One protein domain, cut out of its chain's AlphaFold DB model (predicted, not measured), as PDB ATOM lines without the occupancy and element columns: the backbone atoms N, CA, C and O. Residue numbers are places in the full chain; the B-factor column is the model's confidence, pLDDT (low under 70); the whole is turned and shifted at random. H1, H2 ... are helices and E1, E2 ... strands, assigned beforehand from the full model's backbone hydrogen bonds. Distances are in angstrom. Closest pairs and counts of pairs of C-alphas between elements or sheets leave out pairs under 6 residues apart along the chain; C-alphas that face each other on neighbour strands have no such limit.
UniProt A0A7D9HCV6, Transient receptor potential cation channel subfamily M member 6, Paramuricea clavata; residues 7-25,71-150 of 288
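Overview. This is residues 7 to 25 and 71 to 150 of the 288 residues of the protein "Transient receptor potential cation channel subfamily M member 6" of Paramuricea clavata (UniProt A0A7D9HCV6). Picture a small, narrow six-stranded barrel, its ring closing loosely between E2 and E6, with H1 and the tail after it at the end where E5 begins and E6 ends. The two long strands E3 and E4 reach beyond the ring as a hairpin whose tip, residues 84 to 89, sticks out free; E4 bends sharply at residue 103, and it has E3 beside its residues 89 to 102 and E5 beside its residues 98 to 107. The printed part has 99 residues, with the named elements E1, E2, E3, E4, E5, E6, H1 in that order; the class is mostly strand. The ring runs E1, E2, E6, E5, E4, E3 and back to E1, each neighbour pair antiparallel. The whole is compact, with a radius of gyration of the C-alphas of 14.1 A and spans of 44 by 38 by 25 A.

Arrangement. Start with E1, residues 7 to 11, and E2, residues 18 to 23, an antiparallel hairpin: N 9 and O 19 are 2.8 A apart. On the other side of E1 find E3, residues 73 to 84, antiparallel at 133 degrees, with N 81 and O 8 2.9 A apart. E3 bends by 58 degrees at residue 76. It forms a hairpin with E4, residues 89 to 107, where N 80 and O 94 are 2.8 A apart. E4 bends by 115 degrees at residue 103. It forms a hairpin with E5, residues 111 to 120; look at N 101 and O 115, 2.8 A apart. E5 and E6, residues 123 to 132, are a hairpin too, with N 114 and O 129 2.8 A apart. E3, E4, E5 and E6 are a meander, each strand the antiparallel neighbour of the one before. E6 and E2 are antiparallel at 144 degrees; C-alphas 19 and 130 face each other at 4.9 A, but no backbone N and O across this pair are within hydrogen-bond range. E3 and E6 are apart. H1, residues 134 to 143, is on the barrel; the closest C-alphas of E5 and H1, those of Arg 111 and Ala 136, are 7.5 A apart. In H1 every O i to N i+4 pair is within hydrogen-bond range.

Along the chain. Find C-alpha 7 at (34.200, 43.967, -22.279), where E1 begins and runs 12.7 A. E2 measures 16.6 A, E3 32.1 A, and E4 31.0 A from C-alpha 89 at (21.391, 48.592, -23.161). E5 measures 26.9 A and E6 29.1 A. H1 runs 13.2 A and ends at C-alpha 143, (38.225, 68.883, -18.354).

Size, cuts and confidence. The two C-alphas farthest apart, those of Gly 122 and Gln 143, are 44.5 A apart. Residues 26 to 70 are not printed, and C-alphas 25 and 71 stand 22.6 A apart across the cut. Of the links printed whole, E1 to E2 is short and the others are tight. Residues 7 to 25 have pLDDT under 70 in this model; the mean of the printed part is 77.2.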
ATOM      1  N   HIS A   7      35.052  43.766 -23.437       48.00
ATOM      2  CA  HIS A   7      34.200  43.967 -22.279       48.00
ATOM      3  C   HIS A   7      34.717  45.109 -21.414       48.00
ATOM      4  O   HIS A   7      35.935  45.231 -21.229       48.00
ATOM      5  N   VAL A   8      33.797  45.905 -20.860       48.81
ATOM      6  CA  VAL A   8      34.123  46.766 -19.714       48.81
ATOM      7  C   VAL A   8      34.408  45.852 -18.551       48.81
ATOM      8  O   VAL A   8      33.707  44.870 -18.339       48.81
ATOM      9  N   VAL A   9      35.430  46.198 -17.798       48.88
ATOM     10  CA  VAL A   9      35.721  45.578 -16.536       48.88
ATOM     11  C   VAL A   9      35.615  46.610 -15.429       48.88
ATOM     12  O   VAL A   9      36.412  47.551 -15.400       48.88
ATOM     13  N   VAL A  10      34.694  46.367 -14.502       41.19
ATOM     14  CA  VAL A  10      34.540  47.133 -13.262       41.19
ATOM     15  C   VAL A  10      35.143  46.331 -12.106       41.19
ATOM     16  O   VAL A  10      34.847  45.142 -11.951       41.19
ATOM     17  N   SER A  11      36.026  46.951 -11.316       40.59
ATOM     18  CA  SER A  11      36.511  46.377 -10.054       40.59
ATOM     19  C   SER A  11      35.682  46.887  -8.877       40.59
ATOM     20  O   SER A  11      35.404  48.077  -8.780       40.59
ATOM     21  N   THR A  12      35.286  45.981  -7.981       33.25
ATOM     22  CA  THR A  12      34.435  46.281  -6.816       33.25
ATOM     23  C   THR A  12      35.201  46.780  -5.590       33.25
ATOM     24  O   THR A  12      34.569  47.203  -4.625       33.25
ATOM     25  N   ASP A  13      36.535  46.712  -5.592       32.78
ATOM     26  CA  ASP A  13      37.351  47.238  -4.499       32.78
ATOM     27  C   ASP A  13      37.754  48.675  -4.843       32.78
ATOM     28  O   ASP A  13      38.376  48.933  -5.873       32.78
ATOM     29  N   SER A  14      37.350  49.612  -3.989       37.69
ATOM     30  CA  SER A  14      37.666  51.036  -4.078       37.69
ATOM     31  C   SER A  14      39.181  51.261  -4.016       37.69
ATOM     32  O   SER A  14      39.730  51.374  -2.925       37.69
ATOM     33  N   ASP A  15      39.829  51.204  -5.178       32.41
ATOM     34  CA  ASP A  15      40.921  52.057  -5.665       32.41
ATOM     35  C   ASP A  15      41.170  51.685  -7.151       32.41
ATOM     36  O   ASP A  15      42.061  50.916  -7.507       32.41
ATOM     37  N   GLU A  16      40.240  52.188  -7.976       44.47
ATOM     38  CA  GLU A  16      40.110  52.246  -9.447       44.47
ATOM     39  C   GLU A  16      40.771  51.169 -10.334       44.47
ATOM     40  O   GLU A  16      41.947  51.235 -10.698       44.47
ATOM     41  N   LEU A  17      39.930  50.290 -10.895       42.59
ATOM     42  CA  LEU A  17      40.175  49.677 -12.202       42.59
ATOM     43  C   LEU A  17      38.936  49.795 -13.085       42.59
ATOM     44  O   LEU A  17      37.919  49.151 -12.835       42.59
ATOM     45  N   VAL A  18      39.090  50.560 -14.163       47.72
ATOM     46  CA  VAL A  18      38.183  50.548 -15.304       47.72
ATOM     47  C   VAL A  18      39.000  50.171 -16.534       47.72
ATOM     48  O   VAL A  18      39.950  50.871 -16.894       47.72
ATOM     49  N   SER A  19      38.691  49.016 -17.131       42.44
ATOM     50  CA  SER A  19      39.510  48.449 -18.207       42.44
ATOM     51  C   SER A  19      38.714  47.744 -19.297       42.44
ATOM     52  O   SER A  19      37.588  47.322 -19.082       42.44
ATOM     53  N   LEU A  20      39.321  47.640 -20.481       43.56
ATOM     54  CA  LEU A  20      38.771  46.997 -21.671       43.56
ATOM     55  C   LEU A  20      39.497  45.670 -21.917       43.56
ATOM     56  O   LEU A  20      40.686  45.683 -22.249       43.56
ATOM     57  N   GLY A  21      38.810  44.547 -21.702       38.94
ATOM     58  CA  GLY A  21      39.374  43.199 -21.797       38.94
ATOM     59  C   GLY A  21      39.108  42.536 -23.146       38.94
ATOM     60  O   GLY A  21      37.953  42.345 -23.502       38.94
ATOM     61  N   TYR A  22      40.164  42.129 -23.858       44.66
ATOM     62  CA  TYR A  22      40.069  41.343 -25.100       44.66
ATOM     63  C   TYR A  22      40.402  39.868 -24.864       44.66
ATOM     64  O   TYR A  22      41.405  39.558 -24.210       44.66
ATOM     65  N   ARG A  23      39.616  38.962 -25.459       41.00
ATOM     66  CA  ARG A  23      39.843  37.509 -25.413       41.00
ATOM     67  C   ARG A  23      40.488  36.993 -26.706       41.00
ATOM     68  O   ARG A  23      39.814  36.823 -27.716       41.00
ATOM     69  N   ASN A  24      41.766  36.611 -26.646       37.81
ATOM     70  CA  ASN A  24      42.409  35.882 -27.746       37.81
ATOM     71  C   ASN A  24      42.035  34.385 -27.720       37.81
ATOM     72  O   ASN A  24      42.119  33.729 -26.678       37.81
ATOM     73  N   GLY A  25      41.636  33.835 -28.873       32.00
ATOM     74  CA  GLY A  25      41.322  32.409 -29.052       32.00
ATOM     75  C   GLY A  25      42.566  31.497 -29.072       32.00
ATOM     76  O   GLY A  25      43.667  31.960 -29.372       32.00
ATOM     77  N   THR A  71      56.666  36.365 -12.402       82.25
ATOM     78  CA  THR A  71      56.044  37.648 -12.730       82.25
ATOM     79  C   THR A  71      55.080  38.024 -11.612       82.25
ATOM     80  O   THR A  71      54.191  37.237 -11.278       82.25
ATOM     81  N   ASN A  72      55.239  39.217 -11.043       87.69
ATOM     82  CA  ASN A  72      54.339  39.722 -10.011       87.69
ATOM     83  C   ASN A  72      52.963  40.019 -10.616       87.69
ATOM     84  O   ASN A  72      52.860  40.775 -11.589       87.69
ATOM     85  N   LYS A  73      51.921  39.422 -10.031       88.12
ATOM     86  CA  LYS A  73      50.532  39.561 -10.472       88.12
ATOM     87  C   LYS A  73      49.627  39.915  -9.303       88.12
ATOM     88  O   LYS A  73      49.714  39.277  -8.256       88.12
ATOM     89  N   ASN A  74      48.718  40.853  -9.528       88.69
ATOM     90  CA  ASN A  74      47.640  41.172  -8.603       88.69
ATOM     91  C   ASN A  74      46.403  40.364  -8.984       88.69
ATOM     92  O   ASN A  74      46.056  40.270 -10.163       88.69
ATOM     93  N   LYS A  75      45.752  39.755  -7.992       89.06
ATOM     94  CA  LYS A  75      44.450  39.119  -8.187       89.06
ATOM     95  C   LYS A  75      43.379  40.196  -8.054       89.06
ATOM     96  O   LYS A  75      43.300  40.825  -7.008       89.06
ATOM     97  N   VAL A  76      42.564  40.362  -9.086       86.69
ATOM     98  CA  VAL A  76      41.461  41.323  -9.113       86.69
ATOM     99  C   VAL A  76      40.191  40.606  -9.553       86.69
ATOM    100  O   VAL A  76      40.225  39.782 -10.469       86.69
ATOM    101  N   LYS A  77      39.073  40.898  -8.892       86.25
ATOM    102  CA  LYS A  77      37.741  40.467  -9.319       86.25
ATOM    103  C   LYS A  77      37.195  41.488 -10.313       86.25
ATOM    104  O   LYS A  77      37.142  42.673  -9.998       86.25
ATOM    105  N   LEU A  78      36.863  41.013 -11.508       83.88
ATOM    106  CA  LEU A  78      36.481  41.826 -12.657       83.88
ATOM    107  C   LEU A  78      35.060  41.439 -13.101       83.88
ATOM    108  O   LEU A  78      34.814  40.257 -13.363       83.88
ATOM    109  N   THR A  79      34.158  42.419 -13.201       84.75
ATOM    110  CA  THR A  79      32.819  42.265 -13.803       84.75
ATOM    111  C   THR A  79      32.872  42.673 -15.265       84.75
ATOM    112  O   THR A  79      33.204  43.815 -15.550       84.75
ATOM    113  N   PHE A  80      32.575  41.745 -16.169       82.94
ATOM    114  CA  PHE A  80      32.602  41.924 -17.615       82.94
ATOM    115  C   PHE A  80      31.223  42.366 -18.106       82.94
ATOM    116  O   PHE A  80      30.278  41.581 -18.028       82.94
ATOM    117  N   GLU A  81      31.122  43.579 -18.644       85.50
ATOM    118  CA  GLU A  81      29.898  44.119 -19.253       85.50
ATOM    119  C   GLU A  81      30.047  44.221 -20.781       85.50
ATOM    120  O   GLU A  81      31.151  44.412 -21.306       85.50
ATOM    121  N   GLU A  82      28.935  44.142 -21.508       85.75
ATOM    122  CA  GLU A  82      28.851  44.437 -22.940       85.75
ATOM    123  C   GLU A  82      27.724  45.428 -23.251       85.75
ATOM    124  O   GLU A  82      26.769  45.562 -22.488       85.75
ATOM    125  N   PHE A  83      27.839  46.129 -24.383       88.00
ATOM    126  CA  PHE A  83      26.826  47.078 -24.837       88.00
ATOM    127  C   PHE A  83      26.105  46.571 -26.087       88.00
ATOM    128  O   PHE A  83      26.729  46.336 -27.131       88.00
ATOM    129  N   ASP A  84      24.783  46.461 -25.996       87.69
ATOM    130  CA  ASP A  84      23.910  46.147 -27.117       87.69
ATOM    131  C   ASP A  84      23.551  47.427 -27.880       87.69
ATOM    132  O   ASP A  84      22.728  48.235 -27.454       87.69
ATOM    133  N   VAL A  85      24.147  47.587 -29.062       87.62
ATOM    134  CA  VAL A  85      23.921  48.747 -29.937       87.62
ATOM    135  C   VAL A  85      22.470  48.850 -30.424       87.62
ATOM    136  O   VAL A  85      22.011  49.951 -30.709       87.62
ATOM    137  N   GLN A  86      21.752  47.731 -30.574       88.00
ATOM    138  CA  GLN A  86      20.386  47.745 -31.107       88.00
ATOM    139  C   GLN A  86      19.381  48.207 -30.057       88.00
ATOM    140  O   GLN A  86      18.519  49.026 -30.367       88.00
ATOM    141  N   ASN A  87      19.510  47.688 -28.836       90.50
ATOM    142  CA  ASN A  87      18.607  48.008 -27.731       90.50
ATOM    143  C   ASN A  87      19.075  49.214 -26.904       90.50
ATOM    144  O   ASN A  87      18.288  49.762 -26.144       90.50
ATOM    145  N   GLN A  88      20.321  49.663 -27.096       89.50
ATOM    146  CA  GLN A  88      20.969  50.728 -26.320       89.50
ATOM    147  C   GLN A  88      21.087  50.391 -24.826       89.50
ATOM    148  O   GLN A  88      20.941  51.254 -23.964       89.50
ATOM    149  N   GLU A  89      21.384  49.128 -24.523       91.94
ATOM    150  CA  GLU A  89      21.391  48.592 -23.161       91.94
ATOM    151  C   GLU A  89      22.736  47.949 -22.805       91.94
ATOM    152  O   GLU A  89      23.422  47.371 -23.652       91.94
ATOM    153  N   TRP A  90      23.097  48.043 -21.526       89.56
ATOM    154  CA  TRP A  90      24.241  47.349 -20.941       89.56
ATOM    155  C   TRP A  90      23.827  45.985 -20.404       89.56
ATOM    156  O   TRP A  90      22.755  45.846 -19.817       89.56
ATOM    157  N   GLN A  91      24.688  44.990 -20.592       87.88
ATOM    158  CA  GLN A  91      24.453  43.625 -20.138       87.88
ATOM    159  C   GLN A  91      25.656  43.106 -19.356       87.88
ATOM    160  O   GLN A  91      26.792  43.159 -19.834       87.88
ATOM    161  N   ASP A  92      25.388  42.553 -18.175       86.81
ATOM    162  CA  ASP A  92      26.382  41.830 -17.388       86.81
ATOM    163  C   ASP A  92      26.628  40.457 -18.016       86.81
ATOM    164  O   ASP A  92      25.731  39.614 -18.094       86.81
ATOM    165  N   VAL A  93      27.861  40.213 -18.452       84.50
ATOM    166  CA  VAL A  93      28.241  38.972 -19.133       84.50
ATOM    167  C   VAL A  93      28.734  37.939 -18.127       84.50
ATOM    168  O   VAL A  93      28.289  36.790 -18.122       84.50
ATOM    169  N   MET A  94      29.700  38.323 -17.290       85.69
ATOM    170  CA  MET A  94      30.311  37.419 -16.315       85.69
ATOM    171  C   MET A  94      31.101  38.169 -15.246       85.69
ATOM    172  O   MET A  94      31.615  39.252 -15.484       85.69
ATOM    173  N   GLU A  95      31.301  37.531 -14.097       87.88
ATOM    174  CA  GLU A  95      32.279  37.962 -13.097       87.88
ATOM    175  C   GLU A  95      33.393  36.915 -13.000       87.88
ATOM    176  O   GLU A  95      33.132  35.707 -12.960       87.88
ATOM    177  N   GLN A  96      34.651  37.352 -12.989       86.19
ATOM    178  CA  GLN A  96      35.787  36.435 -12.977       86.19
ATOM    179  C   GLN A  96      36.991  37.019 -12.242       86.19
ATOM    180  O   GLN A  96      37.384  38.166 -12.438       86.19
ATOM    181  N   ASP A  97      37.640  36.167 -11.449       90.25
ATOM    182  CA  ASP A  97      38.964  36.452 -10.903       90.25
ATOM    183  C   ASP A  97      40.013  36.460 -12.023       90.25
ATOM    184  O   ASP A  97      40.212  35.455 -12.721       90.25
ATOM    185  N   VAL A  98      40.723  37.576 -12.149       89.19
ATOM    186  CA  VAL A  98      41.769  37.807 -13.142       89.19
ATOM    187  C   VAL A  98      43.076  38.176 -12.444       89.19
ATOM    188  O   VAL A  98      43.111  38.935 -11.481       89.19
ATOM    189  N   PHE A  99      44.179  37.616 -12.932       90.25
ATOM    190  CA  PHE A  99      45.528  37.872 -12.442       90.25
ATOM    191  C   PHE A  99      46.241  38.812 -13.409       90.25
ATOM    192  O   PHE A  99      46.659  38.374 -14.485       90.25
ATOM    193  N   VAL A 100      46.363  40.081 -13.028       88.69
ATOM    194  CA  VAL A 100      46.932  41.159 -13.847       88.69
ATOM    195  C   VAL A 100      48.404  41.339 -13.504       88.69
ATOM    196  O   VAL A 100      48.763  41.421 -12.331       88.69
ATOM    197  N   GLU A 101      49.268  41.358 -14.513       90.81
ATOM    198  CA  GLU A 101      50.694  41.638 -14.342       90.81
ATOM    199  C   GLU A 101      50.905  43.081 -13.888       90.81
ATOM    200  O   GLU A 101      50.226  43.993 -14.343       90.81
ATOM    201  N   THR A 102      51.846  43.278 -12.970       88.00
ATOM    202  CA  THR A 102      52.162  44.609 -12.416       88.00
ATOM    203  C   THR A 102      52.966  45.485 -13.377       88.00
ATOM    204  O   THR A 102      52.974  46.706 -13.247       88.00
ATOM    205  N   GLU A 103      53.644  44.875 -14.351       89.06
ATOM    206  CA  GLU A 103      54.426  45.588 -15.355       89.06
ATOM    207  C   GLU A 103      53.561  45.944 -16.568       89.06
ATOM    208  O   GLU A 103      52.883  45.096 -17.154       89.06
ATOM    209  N   VAL A 104      53.635  47.210 -16.979       87.00
ATOM    210  CA  VAL A 104      53.038  47.682 -18.230       87.00
ATOM    211  C   VAL A 104      53.801  47.064 -19.398       87.00
ATOM    212  O   VAL A 104      55.010  47.265 -19.515       87.00
ATOM    213  N   PHE A 105      53.114  46.354 -20.294       86.56
ATOM    214  CA  PHE A 105      53.758  45.799 -21.490       86.56
ATOM    215  C   PHE A 105      53.694  46.746 -22.694       86.56
ATOM    216  O   PHE A 105      54.511  46.617 -23.605       86.56
ATOM    217  N   LEU A 106      52.731  47.674 -22.726       80.69
ATOM    218  CA  LEU A 106      52.596  48.674 -23.784       80.69
ATOM    219  C   LEU A 106      52.015  49.973 -23.219       80.69
ATOM    220  O   LEU A 106      50.993  49.946 -22.543       80.69
ATOM    221  N   ARG A 107      52.658  51.105 -23.520       84.94
ATOM    222  CA  ARG A 107      52.179  52.449 -23.176       84.94
ATOM    223  C   ARG A 107      51.679  53.139 -24.438       84.94
ATOM    224  O   ARG A 107      52.439  53.278 -25.395       84.94
ATOM    225  N   CYS A 108      50.423  53.566 -24.439       76.56
ATOM    226  CA  CYS A 108      49.833  54.386 -25.493       76.56
ATOM    227  C   CYS A 108      49.634  55.826 -24.992       76.56
ATOM    228  O   CYS A 108      49.900  56.134 -23.832       76.56
ATOM    229  N   ARG A 109      49.146  56.719 -25.863       83.81
ATOM    230  CA  ARG A 109      48.937  58.141 -25.530       83.81
ATOM    231  C   ARG A 109      48.056  58.347 -24.292       83.81
ATOM    232  O   ARG A 109      48.378  59.182 -23.462       83.81
ATOM    233  N   PHE A 110      46.970  57.585 -24.178       84.31
ATOM    234  CA  PHE A 110      45.969  57.773 -23.120       84.31
ATOM    235  C   PHE A 110      45.909  56.627 -22.106       84.31
ATOM    236  O   PHE A 110      45.341  56.789 -21.030       84.31
ATOM    237  N   ARG A 111      46.442  55.448 -22.453       87.62
ATOM    238  CA  ARG A 111      46.264  54.226 -21.661       87.62
ATOM    239  C   ARG A 111      47.517  53.368 -21.621       87.62
ATOM    240  O   ARG A 111      48.222  53.242 -22.623       87.62
ATOM    241  N   ASP A 112      47.723  52.728 -20.483       86.75
ATOM    242  CA  ASP A 112      48.712  51.679 -20.277       86.75
ATOM    243  C   ASP A 112      48.040  50.312 -20.422       86.75
ATOM    244  O   ASP A 112      46.895  50.133 -20.011       86.75
ATOM    245  N   ALA A 113      48.735  49.342 -21.011       84.19
ATOM    246  CA  ALA A 113      48.241  47.986 -21.201       84.19
ATOM    247  C   ALA A 113      49.068  46.971 -20.401       84.19
ATOM    248  O   ALA A 113      50.303  46.960 -20.440       84.19
ATOM    249  N   PHE A 114      48.361  46.067 -19.734       85.94
ATOM    250  CA  PHE A 114      48.883  45.022 -18.865       85.94
ATOM    251  C   PHE A 114      48.456  43.657 -19.388       85.94
ATOM    252  O   PHE A 114      47.342  43.480 -19.888       85.94
ATOM    253  N   ARG A 115      49.340  42.666 -19.275       86.19
ATOM    254  CA  ARG A 115      48.969  41.281 -19.561       86.19
ATOM    255  C   ARG A 115      48.204  40.739 -18.371       86.19
ATOM    256  O   ARG A 115      48.577  40.970 -17.225       86.19
ATOM    257  N   ALA A 116      47.163  39.975 -18.637       87.19
ATOM    258  CA  ALA A 116      46.362  39.379 -17.593       87.19
ATOM    259  C   ALA A 116      45.963  37.954 -17.963       87.19
ATOM    260  O   ALA A 116      45.947  37.561 -19.129       87.19
ATOM    261  N   THR A 117      45.681  37.141 -16.950       89.06
ATOM    262  CA  THR A 117      45.253  35.755 -17.151       89.06
ATOM    263  C   THR A 117      44.130  35.393 -16.201       89.06
ATOM    264  O   THR A 117      44.183  35.772 -15.038       89.06
ATOM    265  N   SER A 118      43.162  34.605 -16.655       88.19
ATOM    266  CA  SER A 118      42.148  33.995 -15.788       88.19
ATOM    267  C   SER A 118      42.125  32.481 -15.981       88.19
ATOM    268  O   SER A 118      42.751  31.947 -16.901       88.19
ATOM    269  N   LYS A 119      41.432  31.775 -15.088       86.31
ATOM    270  CA  LYS A 119      41.159  30.344 -15.238       86.31
ATOM    271  C   LYS A 119      39.656  30.137 -15.295       86.31
ATOM    272  O   LYS A 119      38.970  30.425 -14.320       86.31
ATOM    273  N   THR A 120      39.179  29.565 -16.392       77.75
ATOM    274  CA  THR A 120      37.764  29.234 -16.584       77.75
ATOM    275  C   THR A 120      37.672  27.768 -16.999       77.75
ATOM    276  O   THR A 120      38.288  27.355 -17.982       77.75
ATOM    277  N   GLY A 121      36.979  26.940 -16.210       74.75
ATOM    278  CA  GLY A 121      36.831  25.502 -16.493       74.75
ATOM    279  C   GLY A 121      38.157  24.732 -16.618       74.75
ATOM    280  O   GLY A 121      38.260  23.814 -17.423       74.75
ATOM    281  N   GLY A 122      39.202  25.144 -15.889       74.94
ATOM    282  CA  GLY A 122      40.545  24.545 -15.967       74.94
ATOM    283  C   GLY A 122      41.407  25.027 -17.144       74.94
ATOM    284  O   GLY A 122      42.605  24.754 -17.161       74.94
ATOM    285  N   THR A 123      40.840  25.797 -18.077       78.94
ATOM    286  CA  THR A 123      41.577  26.410 -19.189       78.94
ATOM    287  C   THR A 123      42.072  27.796 -18.788       78.94
ATOM    288  O   THR A 123      41.333  28.585 -18.196       78.94
ATOM    289  N   GLN A 124      43.335  28.097 -19.094       82.19
ATOM    290  CA  GLN A 124      43.901  29.424 -18.883       82.19
ATOM    291  C   GLN A 124      43.519  30.343 -20.046       82.19
ATOM    292  O   GLN A 124      43.860  30.067 -21.194       82.19
ATOM    293  N   CYS A 125      42.844  31.445 -19.736       82.25
ATOM    294  CA  CYS A 125      42.521  32.502 -20.688       82.25
ATOM    295  C   CYS A 125      43.540  33.638 -20.551       82.25
ATOM    296  O   CYS A 125      43.978  33.949 -19.440       82.25
ATOM    297  N   GLN A 126      43.917  34.247 -21.674       82.50
ATOM    298  CA  GLN A 126      44.794  35.416 -21.725       82.50
ATOM    299  C   GLN A 126      43.981  36.662 -22.055       82.50
ATOM    300  O   GLN A 126      43.084  36.613 -22.895       82.50
ATOM    301  N   TRP A 127      44.347  37.764 -21.413       84.56
ATOM    302  CA  TRP A 127      43.664  39.043 -21.489       84.56
ATOM    303  C   TRP A 127      44.678  40.176 -21.605       84.56
ATOM    304  O   TRP A 127      45.833  40.055 -21.179       84.56
ATOM    305  N   VAL A 128      44.212  41.294 -22.143       83.31
ATOM    306  CA  VAL A 128      44.874  42.592 -22.032       83.31
ATOM    307  C   VAL A 128      43.971  43.482 -21.196       83.31
ATOM    308  O   VAL A 128      42.800  43.615 -21.520       83.31
ATOM    309  N   VAL A 129      44.510  44.060 -20.128       84.56
ATOM    310  CA  VAL A 129      43.824  45.032 -19.267       84.56
ATOM    311  C   VAL A 129      44.410  46.400 -19.580       84.56
ATOM    312  O   VAL A 129      45.627  46.552 -19.543       84.56
ATOM    313  N   LYS A 130      43.572  47.379 -19.928       85.94
ATOM    314  CA  LYS A 130      44.000  48.756 -20.213       85.94
ATOM    315  C   LYS A 130      43.533  49.701 -19.109       85.94
ATOM    316  O   LYS A 130      42.355  49.661 -18.787       85.94
ATOM    317  N   THR A 131      44.394  50.571 -18.599       87.50
ATOM    318  CA  THR A 131      44.023  51.611 -17.620       87.50
ATOM    319  C   THR A 131      44.405  52.985 -18.148       87.50
ATOM    320  O   THR A 131      45.369  53.104 -18.907       87.50
ATOM    321  N   TYR A 132      43.672  54.033 -17.771       87.31
ATOM    322  CA  TYR A 132      44.063  55.401 -18.116       87.31
ATOM    323  C   TYR A 132      45.349  55.793 -17.390       87.31
ATOM    324  O   TYR A 132      45.571  55.413 -16.241       87.31
ATOM    325  N   ASN A 133      46.221  56.520 -18.087       86.44
ATOM    326  CA  ASN A 133      47.379  57.140 -17.451       86.44
ATOM    327  C   ASN A 133      46.951  58.420 -16.705       86.44
ATOM    328  O   ASN A 133      45.854  58.928 -16.920       86.44
ATOM    329  N   HIS A 134      47.819  58.947 -15.837       85.62
ATOM    330  CA  HIS A 134      47.489  60.104 -14.992       85.62
ATOM    331  C   HIS A 134      47.046  61.335 -15.801       85.62
ATOM    332  O   HIS A 134      46.086  61.999 -15.433       85.62
ATOM    333  N   GLU A 135      47.702  61.617 -16.931       85.75
ATOM    334  CA  GLU A 135      47.339  62.751 -17.794       85.75
ATOM    335  C   GLU A 135      45.929  62.594 -18.386       85.75
ATOM    336  O   GLU A 135      45.166  63.556 -18.461       85.75
ATOM    337  N   ALA A 136      45.564  61.375 -18.793       86.12
ATOM    338  CA  ALA A 136      44.231  61.073 -19.298       86.12
ATOM    339  C   ALA A 136      43.174  61.121 -18.186       86.12
ATOM    340  O   ALA A 136      42.081  61.621 -18.432       86.12
ATOM    341  N   VAL A 137      43.498  60.652 -16.977       86.56
ATOM    342  CA  VAL A 137      42.618  60.759 -15.801       86.56
ATOM    343  C   VAL A 137      42.286  62.223 -15.517       86.56
ATOM    344  O   VAL A 137      41.110  62.567 -15.416       86.56
ATOM    345  N   ASP A 138      43.292  63.099 -15.488       85.19
ATOM    346  CA  ASP A 138      43.083  64.534 -15.275       85.19
ATOM    347  C   ASP A 138      42.197  65.149 -16.369       85.19
ATOM    348  O   ASP A 138      41.276  65.912 -16.077       85.19
ATOM    349  N   ALA A 139      42.429  64.800 -17.638       85.94
ATOM    350  CA  ALA A 139      41.603  65.284 -18.741       85.94
ATOM    351  C   ALA A 139      40.138  64.821 -18.614       85.94
ATOM    352  O   ALA A 139      39.222  65.625 -18.785       85.94
ATOM    353  N   ILE A 140      39.903  63.552 -18.273       85.12
ATOM    354  CA  ILE A 140      38.554  62.986 -18.137       85.12
ATOM    355  C   ILE A 140      37.811  63.620 -16.956       85.12
ATOM    356  O   ILE A 140      36.699  64.126 -17.119       85.12
ATOM    357  N   VAL A 141      38.435  63.634 -15.779       87.06
ATOM    358  CA  VAL A 141      37.775  64.067 -14.543       87.06
ATOM    359  C   VAL A 141      37.620  65.581 -14.499       87.06
ATOM    360  O   VAL A 141      36.556  66.084 -14.146       87.06
ATOM    361  N   VAL A 142      38.662  66.327 -14.871       85.62
ATOM    362  CA  VAL A 142      38.678  67.786 -14.712       85.62
ATOM    363  C   VAL A 142      38.122  68.489 -15.943       85.62
ATOM    364  O   VAL A 142      37.286  69.378 -15.809       85.62
ATOM    365  N   GLN A 143      38.583  68.131 -17.145       83.75
ATOM    366  CA  GLN A 143      38.225  68.883 -18.354       83.75
ATOM    367  C   GLN A 143      36.873  68.446 -18.917       83.75
ATOM    368  O   GLN A 143      36.087  69.296 -19.328       83.75
ATOM    369  N   LEU A 144      36.590  67.139 -18.914       83.19
ATOM    370  CA  LEU A 144      35.329  66.592 -19.426       83.19
ATOM    371  C   LEU A 144      34.239  66.472 -18.355       83.19
ATOM    372  O   LEU A 144      33.105  66.155 -18.696       83.19
ATOM    373  N   SER A 145      34.561  66.731 -17.079       86.50
ATOM    374  CA  SER A 145      33.626  66.583 -15.951       86.50
ATOM    375  C   SER A 145      32.923  65.214 -15.934       86.50
ATOM    376  O   SER A 145      31.735  65.121 -15.633       86.50
ATOM    377  N   SER A 146      33.653  64.151 -16.287       86.06
ATOM    378  CA  SER A 146      33.141  62.781 -16.402       86.06
ATOM    379  C   SER A 146      33.882  61.839 -15.451       86.06
ATOM    380  O   SER A 146      35.008  62.119 -15.038       86.06
ATOM    381  N   SER A 147      33.265  60.715 -15.086       88.38
ATOM    382  CA  SER A 147      33.939  59.683 -14.298       88.38
ATOM    383  C   SER A 147      34.788  58.769 -15.192       88.38
ATOM    384  O   SER A 147      34.537  58.621 -16.392       88.38
ATOM    385  N   ILE A 148      35.795  58.116 -14.607       85.56
ATOM    386  CA  ILE A 148      36.602  57.118 -15.325       85.56
ATOM    387  C   ILE A 148      35.736  55.936 -15.792       85.56
ATOM    388  O   ILE A 148      35.952  55.404 -16.885       85.56
ATOM    389  N   GLU A 149      34.738  55.558 -14.990       85.38
ATOM    390  CA  GLU A 149      33.779  54.494 -15.297       85.38
ATOM    391  C   GLU A 149      32.920  54.846 -16.514       85.38
ATOM    392  O   GLU A 149      32.902  54.098 -17.494       85.38
ATOM    393  N   ASP A 150      32.295  56.025 -16.506       86.00
ATOM    394  CA  ASP A 150      31.459  56.494 -17.613       86.00
ATOM    395  C   ASP A 150      32.274  56.657 -18.895       86.00
ATOM    396  O   ASP A 150      31.837  56.242 -19.970       86.00
TER     397      ASP A 150